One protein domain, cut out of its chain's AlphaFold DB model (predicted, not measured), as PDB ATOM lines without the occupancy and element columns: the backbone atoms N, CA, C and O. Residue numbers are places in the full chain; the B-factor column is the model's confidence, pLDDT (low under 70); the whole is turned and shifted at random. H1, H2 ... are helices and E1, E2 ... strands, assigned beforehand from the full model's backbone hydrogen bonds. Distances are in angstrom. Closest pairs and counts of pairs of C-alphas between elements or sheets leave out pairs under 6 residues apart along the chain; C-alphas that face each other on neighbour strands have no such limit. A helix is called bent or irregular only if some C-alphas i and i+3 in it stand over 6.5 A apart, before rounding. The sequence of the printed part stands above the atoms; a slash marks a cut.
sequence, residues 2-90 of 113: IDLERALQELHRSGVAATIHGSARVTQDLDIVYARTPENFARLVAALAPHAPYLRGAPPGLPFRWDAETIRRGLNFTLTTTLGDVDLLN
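This is residues 2 to 90 of the 113 residues of an uncharacterized protein of Candidatus Rokubacteria bacterium (UniProt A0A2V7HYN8). A small sheet of three strands is covered on one face by H2, which runs along the strands, while no named helix covers the other face. H1 packs side by side with part of H2, and the short H3 packs across H2 near Phe 41. The 89 printed residues hold three named helices and three strands, in the order H1 E1 H2 H3 E2 E3; the sheet, E1 E3 E2, is mixed, and so is the class, helices and strands. The whole is compact, with a radius of gyration of the C-alphas of 12.3 A, and rounded, spanning 32 by 28 by 21 A.

Start at the inner strand E3, residues 84 to 89. Edge strand E1, residues 29 to 33, is parallel to it; look for N 30 and O 85, 2.8 A apart. Edge strand E2, residues 77 to 81, forms an antiparallel hairpin with E3, with N 79 and O 86 at 2.8 A. H2, residues 38 to 51, is on the sheet at a height of 11.2 A. H1, residues 2 to 13, touches H2 with residues 7 to 11 alone, closest at the C-alphas of Ala 7 and Ala 47, 6.1 A, at a shallow tilt of 11 degrees, opposite ways. H3, residues 68 to 73, touches H2, closest at the C-alphas of Phe 41 and Ala 68, 4.9 A. H1 and H3 are apart. Every O i to N i+4 pair is within hydrogen-bond range in H1 and H3, and 8 of 10 in H2.

Find C-alpha 2 at (221.422, 219.531, 212.823); H1 runs 16.4 A from there. H2 covers 20.8 A and is irregular: C-alphas 47 and 50 are 7.1 A apart. E1 measures 13.1 A, H3 8.6 A and E2 11.9 A. E3 runs 16.2 A to C-alpha 89 at (203.414, 232.394, 202.993).

The C-alphas farthest apart, of Arg 25 and Glu 69, are 34.2 A apart. The printed part has no cut; the links H1 to E1 and H2 to H3 are long. Residues 2 to 29 and 90 have pLDDT under 70.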
ATOM      1  N   ILE A   2     222.314 220.291 211.916       56.09
ATOM      2  CA  ILE A   2     221.422 219.531 212.823       56.09
ATOM      3  C   ILE A   2     220.130 220.286 213.196       56.09
ATOM      4  O   ILE A   2     219.056 219.690 213.237       56.09
ATOM      5  N   ASP A   3     220.203 221.595 213.445       63.12
ATOM      6  CA  ASP A   3     219.042 222.349 213.945       63.12
ATOM      7  C   ASP A   3     217.955 222.576 212.888       63.12
ATOM      8  O   ASP A   3     216.769 222.557 213.214       63.12
ATOM      9  N   LEU A   4     218.348 222.712 211.614       61.56
ATOM     10  CA  LEU A   4     217.400 222.795 210.505       61.56
ATOM     11  C   LEU A   4     216.656 221.468 210.369       61.56
ATOM     12  O   LEU A   4     215.434 221.455 210.433       61.56
ATOM     13  N   GLU A   5     217.379 220.347 210.267       62.31
ATOM     14  CA  GLU A   5     216.773 219.014 210.151       62.31
ATOM     15  C   GLU A   5     215.793 218.721 211.291       62.31
ATOM     16  O   GLU A   5     214.720 218.166 211.056       62.31
ATOM     17  N   ARG A   6     216.108 219.157 212.516       64.94
ATOM     18  CA  ARG A   6     215.210 219.022 213.665       64.94
ATOM     19  C   ARG A   6     213.940 219.864 213.514       64.94
ATOM     20  O   ARG A   6     212.852 219.335 213.724       64.94
ATOM     21  N   ALA A   7     214.053 221.129 213.104       62.59
ATOM     22  CA  ALA A   7     212.893 221.982 212.840       62.59
ATOM     23  C   ALA A   7     212.004 221.406 211.722       62.59
ATOM     24  O   ALA A   7     210.777 221.392 211.844       62.59
ATOM     25  N   LEU A   8     212.616 220.845 210.671       64.88
ATOM     26  CA  LEU A   8     211.891 220.170 209.596       64.88
ATOM     27  C   LEU A   8     211.148 218.933 210.104       64.88
ATOM     28  O   LEU A   8     209.987 218.731 209.751       64.88
ATOM     29  N   GLN A   9     211.784 218.123 210.952       64.94
ATOM     30  CA  GLN A   9     211.141 216.959 211.562       64.94
ATOM     31  C   GLN A   9     209.962 217.350 212.458       64.94
ATOM     32  O   GLN A   9     208.953 216.651 212.437       64.94
ATOM     33  N   GLU A  10     210.039 218.455 213.207       65.81
ATOM     34  CA  GLU A  10     208.910 218.930 214.018       65.81
ATOM     35  C   GLU A  10     207.741 219.426 213.151       65.81
ATOM     36  O   GLU A  10     206.581 219.096 213.415       65.81
ATOM     37  N   LEU A  11     208.021 220.149 212.062       64.31
ATOM     38  CA  LEU A  11     206.994 220.561 211.096       64.31
ATOM     39  C   LEU A  11     206.342 219.346 210.415       64.31
ATOM     40  O   LEU A  11     205.117 219.280 210.298       64.31
ATOM     41  N   HIS A  12     207.144 218.345 210.050       64.31
ATOM     42  CA  HIS A  12     206.664 217.112 209.431       64.31
ATOM     43  C   HIS A  12     205.823 216.271 210.405       64.31
ATOM     44  O   HIS A  12     204.719 215.847 210.070       64.31
ATOM     45  N   ARG A  13     206.306 216.068 211.641       57.31
ATOM     46  CA  ARG A  13     205.614 215.299 212.691       57.31
ATOM     47  C   ARG A  13     204.316 215.974 213.134       57.31
ATOM     48  O   ARG A  13     203.375 215.293 213.529       57.31
ATOM     49  N   SER A  14     204.250 217.299 213.042       50.19
ATOM     50  CA  SER A  14     203.053 218.066 213.383       50.19
ATOM     51  C   SER A  14     202.014 218.140 212.259       50.19
ATOM     52  O   SER A  14     200.928 218.659 212.494       50.19
ATOM     53  N   GLY A  15     202.277 217.594 211.065       51.47
ATOM     54  CA  GLY A  15     201.315 217.597 209.956       51.47
ATOM     55  C   GLY A  15     201.150 218.962 209.281       51.47
ATOM     56  O   GLY A  15     200.150 219.196 208.599       51.47
ATOM     57  N   VAL A  16     202.111 219.873 209.466       57.75
ATOM     58  CA  VAL A  16     202.216 221.091 208.655       57.75
ATOM     59  C   VAL A  16     202.855 220.695 207.326       57.75
ATOM     60  O   VAL A  16     203.982 220.205 207.296       57.75
ATOM     61  N   ALA A  17     202.152 220.915 206.213       54.12
ATOM     62  CA  ALA A  17     202.707 220.726 204.872       54.12
ATOM     63  C   ALA A  17     203.700 221.855 204.533       54.12
ATOM     64  O   ALA A  17     203.426 222.697 203.685       54.12
ATOM     65  N   ALA A  18     204.841 221.891 205.218       48.81
ATOM     66  CA  ALA A  18     205.910 222.844 204.956       48.81
ATOM     67  C   ALA A  18     206.709 222.386 203.726       48.81
ATOM     68  O   ALA A  18     207.398 221.368 203.762       48.81
ATOM     69  N   THR A  19     206.606 223.128 202.623       50.91
ATOM     70  CA  THR A  19     207.489 222.935 201.464       50.91
ATOM     71  C   THR A  19     208.717 223.811 201.649       50.91
ATOM     72  O   THR A  19     208.611 225.020 201.501       50.91
ATOM     73  N   ILE A  20     209.857 223.204 201.969       50.06
ATOM     74  CA  ILE A  20     211.116 223.921 202.192       50.06
ATOM     75  C   ILE A  20     211.823 224.123 200.861       50.06
ATOM     76  O   ILE A  20     212.229 223.149 200.225       50.06
ATOM     77  N   HIS A  21     212.025 225.375 200.462       50.84
ATOM     78  CA  HIS A  21     212.874 225.708 199.323       50.84
ATOM     79  C   HIS A  21     214.301 226.042 199.787       50.84
ATOM     80  O   HIS A  21     214.750 227.176 199.731       50.84
ATOM     81  N   GLY A  22     215.029 225.037 200.285       46.53
ATOM     82  CA  GLY A  22     216.397 225.220 200.778       46.53
ATOM     83  C   GLY A  22     217.449 225.006 199.687       46.53
ATOM     84  O   GLY A  22     217.705 223.872 199.282       46.53
ATOM     85  N   SER A  23     218.117 226.073 199.241       39.22
ATOM     86  CA  SER A  23     219.338 225.972 198.431       39.22
ATOM     87  C   SER A  23     220.501 225.531 199.323       39.22
ATOM     88  O   SER A  23     221.018 226.305 200.126       39.22
ATOM     89  N   ALA A  24     220.930 224.275 199.189       39.22
ATOM     90  CA  ALA A  24     221.877 223.616 200.093       39.22
ATOM     91  C   ALA A  24     223.293 224.228 200.174       39.22
ATOM     92  O   ALA A  24     224.153 223.623 200.814       39.22
ATOM     93  N   ARG A  25     223.598 225.375 199.539       41.62
ATOM     94  CA  ARG A  25     224.970 225.916 199.575       41.62
ATOM     95  C   ARG A  25     225.188 227.408 199.795       41.62
ATOM     96  O   ARG A  25     226.323 227.709 200.147       41.62
ATOM     97  N   VAL A  26     224.237 228.338 199.637       47.19
ATOM     98  CA  VAL A  26     224.624 229.773 199.740       47.19
ATOM     99  C   VAL A  26     223.611 230.717 200.406       47.19
ATOM    100  O   VAL A  26     224.047 231.725 200.949       47.19
ATOM    101  N   THR A  27     222.315 230.413 200.491       44.06
ATOM    102  CA  THR A  27     221.364 231.270 201.228       44.06
ATOM    103  C   THR A  27     220.385 230.403 202.015       44.06
ATOM    104  O   THR A  27     219.669 229.582 201.444       44.06
ATOM    105  N   GLN A  28     220.421 230.501 203.347       56.88
ATOM    106  CA  GLN A  28     219.484 229.796 204.225       56.88
ATOM    107  C   GLN A  28     218.196 230.612 204.331       56.88
ATOM    108  O   GLN A  28     217.965 231.267 205.345       56.88
ATOM    109  N   ASP A  29     217.395 230.557 203.272       60.44
ATOM    110  CA  ASP A  29     216.024 231.061 203.264       60.44
ATOM    111  C   ASP A  29     215.081 229.845 203.346       60.44
ATOM    112  O   ASP A  29     215.192 228.899 202.562       60.44
ATOM    113  N   LEU A  30     214.209 229.808 204.354       70.38
ATOM    114  CA  LEU A  30     213.230 228.749 204.595       70.38
ATOM    115  C   LEU A  30     211.828 229.278 204.293       70.38
ATOM    116  O   LEU A  30     211.213 229.946 205.121       70.38
ATOM    117  N   ASP A  31     211.294 228.928 203.129       73.94
ATOM    118  CA  ASP A  31     209.888 229.169 202.811       73.94
ATOM    119  C   ASP A  31     208.985 228.134 203.498       73.94
ATOM    120  O   ASP A  31     209.252 226.932 203.466       73.94
ATOM    121  N   ILE A  32     207.890 228.584 204.113       75.81
ATOM    122  CA  ILE A  32     206.863 227.714 204.695       75.81
ATOM    123  C   ILE A  32     205.490 228.165 204.205       75.81
ATOM    124  O   ILE A  32     204.969 229.216 204.581       75.81
ATOM    125  N   VAL A  33     204.862 227.301 203.412       79.69
ATOM    126  CA  VAL A  33     203.440 227.394 203.073       79.69
ATOM    127  C   VAL A  33     202.650 226.561 204.076       79.69
ATOM    128  O   VAL A  33     203.041 225.444 204.402       79.69
ATOM    129  N   TYR A  34     201.536 227.082 204.580       74.38
ATOM    130  CA  TYR A  34     200.726 226.386 205.580       74.38
ATOM    131  C   TYR A  34     199.242 226.733 205.433       74.38
ATOM    132  O   TYR A  34     198.877 227.823 204.996       74.38
ATOM    133  N   ALA A  35     198.362 225.807 205.823       80.50
ATOM    134  CA  ALA A  35     196.936 226.110 205.896       80.50
ATOM    135  C   ALA A  35     196.654 226.996 207.115       80.50
ATOM    136  O   ALA A  35     197.141 226.719 208.213       80.50
ATOM    137  N   ARG A  36     195.840 228.039 206.938       81.62
ATOM    138  CA  ARG A  36     195.532 229.032 207.976       81.62
ATOM    139  C   ARG A  36     194.492 228.556 208.989       81.62
ATOM    140  O   ARG A  36     193.411 229.131 209.094       81.62
ATOM    141  N   THR A  37     194.828 227.517 209.738       83.38
ATOM    142  CA  THR A  37     193.996 226.993 210.826       83.38
ATOM    143  C   THR A  37     194.643 227.265 212.189       83.38
ATOM    144  O   THR A  37     195.872 227.386 212.261       83.38
ATOM    145  N   PRO A  38     193.856 227.356 213.280       84.06
ATOM    146  CA  PRO A  38     194.382 227.547 214.633       84.06
ATOM    147  C   PRO A  38     195.456 226.527 215.028       84.06
ATOM    148  O   PRO A  38     196.464 226.887 215.637       84.06
ATOM    149  N   GLU A  39     195.283 225.269 214.623       83.50
ATOM    150  CA  GLU A  39     196.216 224.176 214.906       83.50
ATOM    151  C   GLU A  39     197.567 224.440 214.242       83.50
ATOM    152  O   GLU A  39     198.611 224.292 214.874       83.50
ATOM    153  N   ASN A  40     197.564 224.886 212.984       81.44
ATOM    154  CA  ASN A  40     198.795 225.193 212.263       81.44
ATOM    155  C   ASN A  40     199.493 226.441 212.801       81.44
ATOM    156  O   ASN A  40     200.720 226.457 212.844       81.44
ATOM    157  N   PHE A  41     198.756 227.450 213.278       86.12
ATOM    158  CA  PHE A  41     199.382 228.584 213.965       86.12
ATOM    159  C   PHE A  41     200.120 228.118 215.224       86.12
ATOM    160  O   PHE A  41     201.287 228.454 215.403       86.12
ATOM    161  N   ALA A  42     199.478 227.299 216.066       85.00
ATOM    162  CA  ALA A  42     200.101 226.769 217.279       85.00
ATOM    163  C   ALA A  42     201.358 225.935 216.970       85.00
ATOM    164  O   ALA A  42     202.377 226.067 217.647       85.00
ATOM    165  N   ARG A  43     201.308 225.122 215.908       82.81
ATOM    166  CA  ARG A  43     202.443 224.305 215.451       82.81
ATOM    167  C   ARG A  43     203.613 225.155 214.958       82.81
ATOM    168  O   ARG A  43     204.745 224.901 215.356       82.81
ATOM    169  N   LEU A  44     203.347 226.181 214.147       83.62
ATOM    170  CA  LEU A  44     204.377 227.113 213.670       83.62
ATOM    171  C   LEU A  44     205.034 227.873 214.820       83.62
ATOM    172  O   LEU A  44     206.254 228.032 214.837       83.62
ATOM    173  N   VAL A  45     204.235 228.307 215.801       87.50
ATOM    174  CA  VAL A  45     204.763 228.953 217.003       87.50
ATOM    175  C   VAL A  45     205.709 228.013 217.733       87.50
ATOM    176  O   VAL A  45     206.846 228.393 217.986       87.50
ATOM    177  N   ALA A  46     205.272 226.784 218.017       85.06
ATOM    178  CA  ALA A  46     206.068 225.813 218.760       85.06
ATOM    179  C   ALA A  46     207.373 225.437 218.040       85.06
ATOM    180  O   ALA A  46     208.416 225.333 218.682       85.06
ATOM    181  N   ALA A  47     207.325 225.272 216.715       83.19
ATOM    182  CA  ALA A  47     208.486 224.900 215.911       83.19
ATOM    183  C   ALA A  47     209.521 226.031 215.812       83.19
ATOM    184  O   ALA A  47     210.718 225.768 215.888       83.19
ATOM    185  N   LEU A  48     209.077 227.284 215.651       83.88
ATOM    186  CA  LEU A  48     209.983 228.415 215.432       83.88
ATOM    187  C   LEU A  48     210.378 229.148 216.719       83.88
ATOM    188  O   LEU A  48     211.433 229.771 216.732       83.88
ATOM    189  N   ALA A  49     209.609 229.055 217.811       87.12
ATOM    190  CA  ALA A  49     209.906 229.745 219.073       87.12
ATOM    191  C   ALA A  49     211.334 229.510 219.619       87.12
ATOM    192  O   ALA A  49     211.956 230.490 220.035       87.12
ATOM    193  N   PRO A  50     211.908 228.287 219.578       87.38
ATOM    194  CA  PRO A  50     213.285 228.050 220.022       87.38
ATOM    195  C   PRO A  50     214.346 228.791 219.198       87.38
ATOM    196  O   PRO A  50     215.474 228.947 219.655       87.38
ATOM    197  N   HIS A  51     213.997 229.253 217.995       84.19
ATOM    198  CA  HIS A  51     214.926 229.851 217.039       84.19
ATOM    199  C   HIS A  51     214.916 231.384 217.037       84.19
ATOM    200  O   HIS A  51     215.524 231.982 216.149       84.19
ATOM    201  N   ALA A  52     214.279 232.003 218.039       85.38
ATOM    202  CA  ALA A  52     214.193 233.452 218.235       85.38
ATOM    203  C   ALA A  52     213.712 234.220 216.981       85.38
ATOM    204  O   ALA A  52     214.441 235.059 216.453       85.38
ATOM    205  N   PRO A  53     212.498 233.930 216.480       86.75
ATOM    206  CA  PRO A  53     211.983 234.560 215.275       86.75
ATOM    207  C   PRO A  53     211.686 236.038 215.522       86.75
ATOM    208  O   PRO A  53     210.999 236.401 216.479       86.75
ATOM    209  N   TYR A  54     212.178 236.888 214.625       85.81
ATOM    210  CA  TYR A  54     211.958 238.329 214.656       85.81
ATOM    211  C   TYR A  54     211.645 238.860 213.259       85.81
ATOM    212  O   TYR A  54     212.096 238.291 212.270       85.81
ATOM    213  N   LEU A  55     210.877 239.947 213.159       85.75
ATOM    214  CA  LEU A  55     210.549 240.552 211.865       85.75
ATOM    215  C   LEU A  55     211.814 241.058 211.163       85.75
ATOM    216  O   LEU A  55     212.575 241.851 211.726       85.75
ATOM    217  N   ARG A  56     212.011 240.644 209.908       82.69
ATOM    218  CA  ARG A  56     213.153 241.088 209.105       82.69
ATOM    219  C   ARG A  56     213.059 242.593 208.849       82.69
ATOM    220  O   ARG A  56     212.017 243.103 208.441       82.69
ATOM    221  N   GLY A  57     214.155 243.312 209.092       78.88
ATOM    222  CA  GLY A  57     214.239 244.763 208.879       78.88
ATOM    223  C   GLY A  57     213.474 245.617 209.898       78.88
ATOM    224  O   GLY A  57     213.490 246.843 209.792       78.88
ATOM    225  N   ALA A  58     212.827 245.010 210.894       79.62
ATOM    226  CA  ALA A  58     212.194 245.752 211.973       79.62
ATOM    227  C   ALA A  58     213.256 246.270 212.964       79.62
ATOM    228  O   ALA A  58     214.182 245.528 213.305       79.62
ATOM    229  N   PRO A  59     213.134 247.513 213.472       77.00
ATOM    230  CA  PRO A  59     214.003 248.011 214.532       77.00
ATOM    231  C   PRO A  59     214.014 247.062 215.740       77.00
ATOM    232  O   PRO A  59     212.947 246.571 216.129       77.00
ATOM    233  N   PRO A  60     215.177 246.792 216.357       71.69
ATOM    234  CA  PRO A  60     215.234 246.004 217.582       71.69
ATOM    235  C   PRO A  60     214.472 246.716 218.711       71.69
ATOM    236  O   PRO A  60     214.566 247.933 218.861       71.69
ATOM    237  N   GLY A  61     213.713 245.957 219.507       70.31
ATOM    238  CA  GLY A  61     212.961 246.485 220.654       70.31
ATOM    239  C   GLY A  61     211.495 246.834 220.374       70.31
ATOM    240  O   GLY A  61     210.814 247.347 221.261       70.31
ATOM    241  N   LEU A  62     210.978 246.530 219.180       76.19
ATOM    242  CA  LEU A  62     209.533 246.538 218.959       76.19
ATOM    243  C   LEU A  62     208.870 245.442 219.808       76.19
ATOM    244  O   LEU A  62     209.454 244.369 219.979       76.19
ATOM    245  N   PRO A  63     207.635 245.660 220.302       75.75
ATOM    246  CA  PRO A  63     206.871 244.653 221.034       75.75
ATOM    247  C   PRO A  63     206.325 243.579 220.075       75.75
ATOM    248  O   PRO A  63     205.120 243.348 219.992       75.75
ATOM    249  N   PHE A  64     207.211 242.941 219.311       80.31
ATOM    250  CA  PHE A  64     206.879 241.808 218.469       80.31
ATOM    251  C   PHE A  64     206.742 240.565 219.342       80.31
ATOM    252  O   PHE A  64     207.668 240.183 220.059       80.31
ATOM    253  N   ARG A  65     205.567 239.941 219.289       84.75
ATOM    254  CA  ARG A  65     205.296 238.674 219.962       84.75
ATOM    255  C   ARG A  65     205.184 237.584 218.914       84.75
ATOM    256  O   ARG A  65     204.445 237.715 217.946       84.75
ATOM    257  N   TRP A  66     205.919 236.502 219.125       88.69
ATOM    258  CA  TRP A  66     205.778 235.304 218.316       88.69
ATOM    259  C   TRP A  66     204.712 234.394 218.925       88.69
ATOM    260  O   TRP A  66     205.010 233.541 219.760       88.69
ATOM    261  N   ASP A  67     203.455 234.621 218.552       88.06
ATOM    262  CA  ASP A  67     202.306 233.856 219.039       88.06
ATOM    263  C   ASP A  67     201.280 233.564 217.931       88.06
ATOM    264  O   ASP A  67     201.323 234.113 216.826       88.06
ATOM    265  N   ALA A  68     200.349 232.653 218.224       86.50
ATOM    266  CA  ALA A  68     199.384 232.174 217.241       86.50
ATOM    267  C   ALA A  68     198.437 233.291 216.786       86.50
ATOM    268  O   ALA A  68     197.988 233.289 215.643       86.50
ATOM    269  N   GLU A  69     198.162 234.263 217.657       87.06
ATOM    270  CA  GLU A  69     197.318 235.416 217.355       87.06
ATOM    271  C   GLU A  69     198.003 236.366 216.367       87.06
ATOM    272  O   GLU A  69     197.369 236.865 215.435       87.06
ATOM    273  N   THR A  70     199.313 236.550 216.511       86.62
ATOM    274  CA  THR A  70     200.154 237.289 215.573       86.62
ATOM    275  C   THR A  70     200.131 236.607 214.214       86.62
ATOM    276  O   THR A  70     199.762 237.247 213.228       86.62
ATOM    277  N   ILE A  71     200.392 235.295 214.158       85.94
ATOM    278  CA  ILE A  71     200.336 234.532 212.901       85.94
ATOM    279  C   ILE A  71     198.934 234.596 212.282       85.94
ATOM    280  O   ILE A  71     198.801 234.802 211.079       85.94
ATOM    281  N   ARG A  72     197.871 234.492 213.087       84.81
ATOM    282  CA  ARG A  72     196.476 234.602 212.634       84.81
ATOM    283  C   ARG A  72     196.151 235.971 212.030       84.81
ATOM    284  O   ARG A  72     195.320 236.046 211.129       84.81
ATOM    285  N   ARG A  73     196.767 237.049 212.516       84.81
ATOM    286  CA  ARG A  73     196.525 238.414 212.021       84.81
ATOM    287  C   ARG A  73     197.359 238.767 210.795       84.81
ATOM    288  O   ARG A  73     196.870 239.497 209.938       84.81
ATOM    289  N   GLY A  74     198.588 238.269 210.689       80.75
ATOM    290  CA  GLY A  74     199.451 238.572 209.542       80.75
ATOM    291  C   GLY A  74     199.169 237.687 208.334       80.75
ATOM    292  O   GLY A  74     198.717 236.556 208.471       80.75
ATOM    293  N   LEU A  75     199.392 238.199 207.125       73.50
ATOM    294  CA  LEU A  75     199.203 237.444 205.880       73.50
ATOM    295  C   LEU A  75     200.478 236.720 205.464       73.50
ATOM    296  O   LEU A  75     200.436 235.518 205.247       73.50
ATOM    297  N   ASN A  76     201.597 237.432 205.417       81.06
ATOM    298  CA  ASN A  76     202.911 236.858 205.178       81.06
ATOM    299  C   ASN A  76     203.879 237.432 206.215       81.06
ATOM    300  O   ASN A  76     203.728 238.591 206.608       81.06
ATOM    301  N   PHE A  77     204.855 236.637 206.640       83.44
ATOM    302  CA  PHE A  77     205.904 237.081 207.554       83.44
ATOM    303  C   PHE A  77     207.257 236.798 206.937       83.44
ATOM    304  O   PHE A  77     207.515 235.661 206.566       83.44
ATOM    305  N   THR A  78     208.112 237.811 206.882       86.25
ATOM    306  CA  THR A  78     209.540 237.632 206.646       86.25
ATOM    307  C   THR A  78     210.231 237.711 207.998       86.25
ATOM    308  O   THR A  78     210.174 238.725 208.703       86.25
ATOM    309  N   LEU A  79     210.813 236.597 208.413       86.50
ATOM    310  CA  LEU A  79     211.426 236.435 209.717       86.50
ATOM    311  C   LEU A  79     212.924 236.250 209.545       86.50
ATOM    312  O   LEU A  79     213.386 235.636 208.585       86.50
ATOM    313  N   THR A  80     213.667 236.760 210.508       85.62
ATOM    314  CA  THR A  80     215.052 236.383 210.742       85.62
ATOM    315  C   THR A  80     215.074 235.506 211.984       85.62
ATOM    316  O   THR A  80     214.452 235.831 212.999       85.62
ATOM    317  N   THR A  81     215.746 234.363 211.884       82.94
ATOM    318  CA  THR A  81     215.878 233.379 212.961       82.94
ATOM    319  C   THR A  81     217.338 232.960 213.105       82.94
ATOM    320  O   THR A  81     218.173 233.223 212.241       82.94
ATOM    321  N   THR A  82     217.655 232.240 214.175       81.00
ATOM    322  CA  THR A  82     218.977 231.609 214.353       81.00
ATOM    323  C   THR A  82     219.302 230.531 213.309       81.00
ATOM    324  O   THR A  82     220.467 230.178 213.151       81.00
ATOM    325  N   LEU A  83     218.302 230.018 212.582       71.69
ATOM    326  CA  LEU A  83     218.481 229.048 211.493       71.69
ATOM    327  C   LEU A  83     218.739 229.702 210.131       71.69
ATOM    328  O   LEU A  83     218.996 228.987 209.161       71.69
ATOM    329  N   GLY A  84     218.645 231.028 210.063       80.00
ATOM    330  CA  GLY A  84     218.555 231.782 208.823       80.00
ATOM    331  C   GLY A  84     217.213 232.491 208.691       80.00
ATOM    332  O   GLY A  84     216.432 232.618 209.643       80.00
ATOM    333  N   ASP A  85     216.966 232.980 207.495       83.06
ATOM    334  CA  ASP A  85     215.782 233.737 207.146       83.06
ATOM    335  C   ASP A  85     214.613 232.772 206.872       83.06
ATOM    336  O   ASP A  85     214.789 231.710 206.283       83.06
ATOM    337  N   VAL A  86     213.414 233.082 207.375       82.12
ATOM    338  CA  VAL A  86     212.216 232.232 207.252       82.12
ATOM    339  C   VAL A  86     211.061 233.062 206.718       82.12
ATOM    340  O   VAL A  86     210.692 234.064 207.328       82.12
ATOM    341  N   ASP A  87     210.437 232.611 205.638       82.75
ATOM    342  CA  ASP A  87     209.320 233.300 205.004       82.75
ATOM    343  C   ASP A  87     208.036 232.459 205.142       82.75
ATOM    344  O   ASP A  87     207.907 231.360 204.605       82.75
ATOM    345  N   LEU A  88     207.060 232.966 205.902       81.81
ATOM    346  CA  LEU A  88     205.738 232.350 206.041       81.81
ATOM    347  C   LEU A  88     204.785 232.902 204.984       81.81
ATOM    348  O   LEU A  88     204.489 234.100 204.986       81.81
ATOM    349  N   LEU A  89     204.239 232.022 204.143       81.38
ATOM    350  CA  LEU A  89     203.414 232.394 202.993       81.38
ATOM    351  C   LEU A  89     201.985 231.830 203.115       81.38
ATOM    352  O   LEU A  89     201.785 230.632 203.315       81.38
ATOM    353  N   ASN A  90     200.975 232.697 202.966       66.75
ATOM    354  CA  ASN A  90     199.548 232.338 203.063       66.75
ATOM    355  C   ASN A  90     199.007 231.591 201.830       66.75
ATOM    356  O   ASN A  90     198.076 230.799 201.946       66.75
TER     357      ASN A  90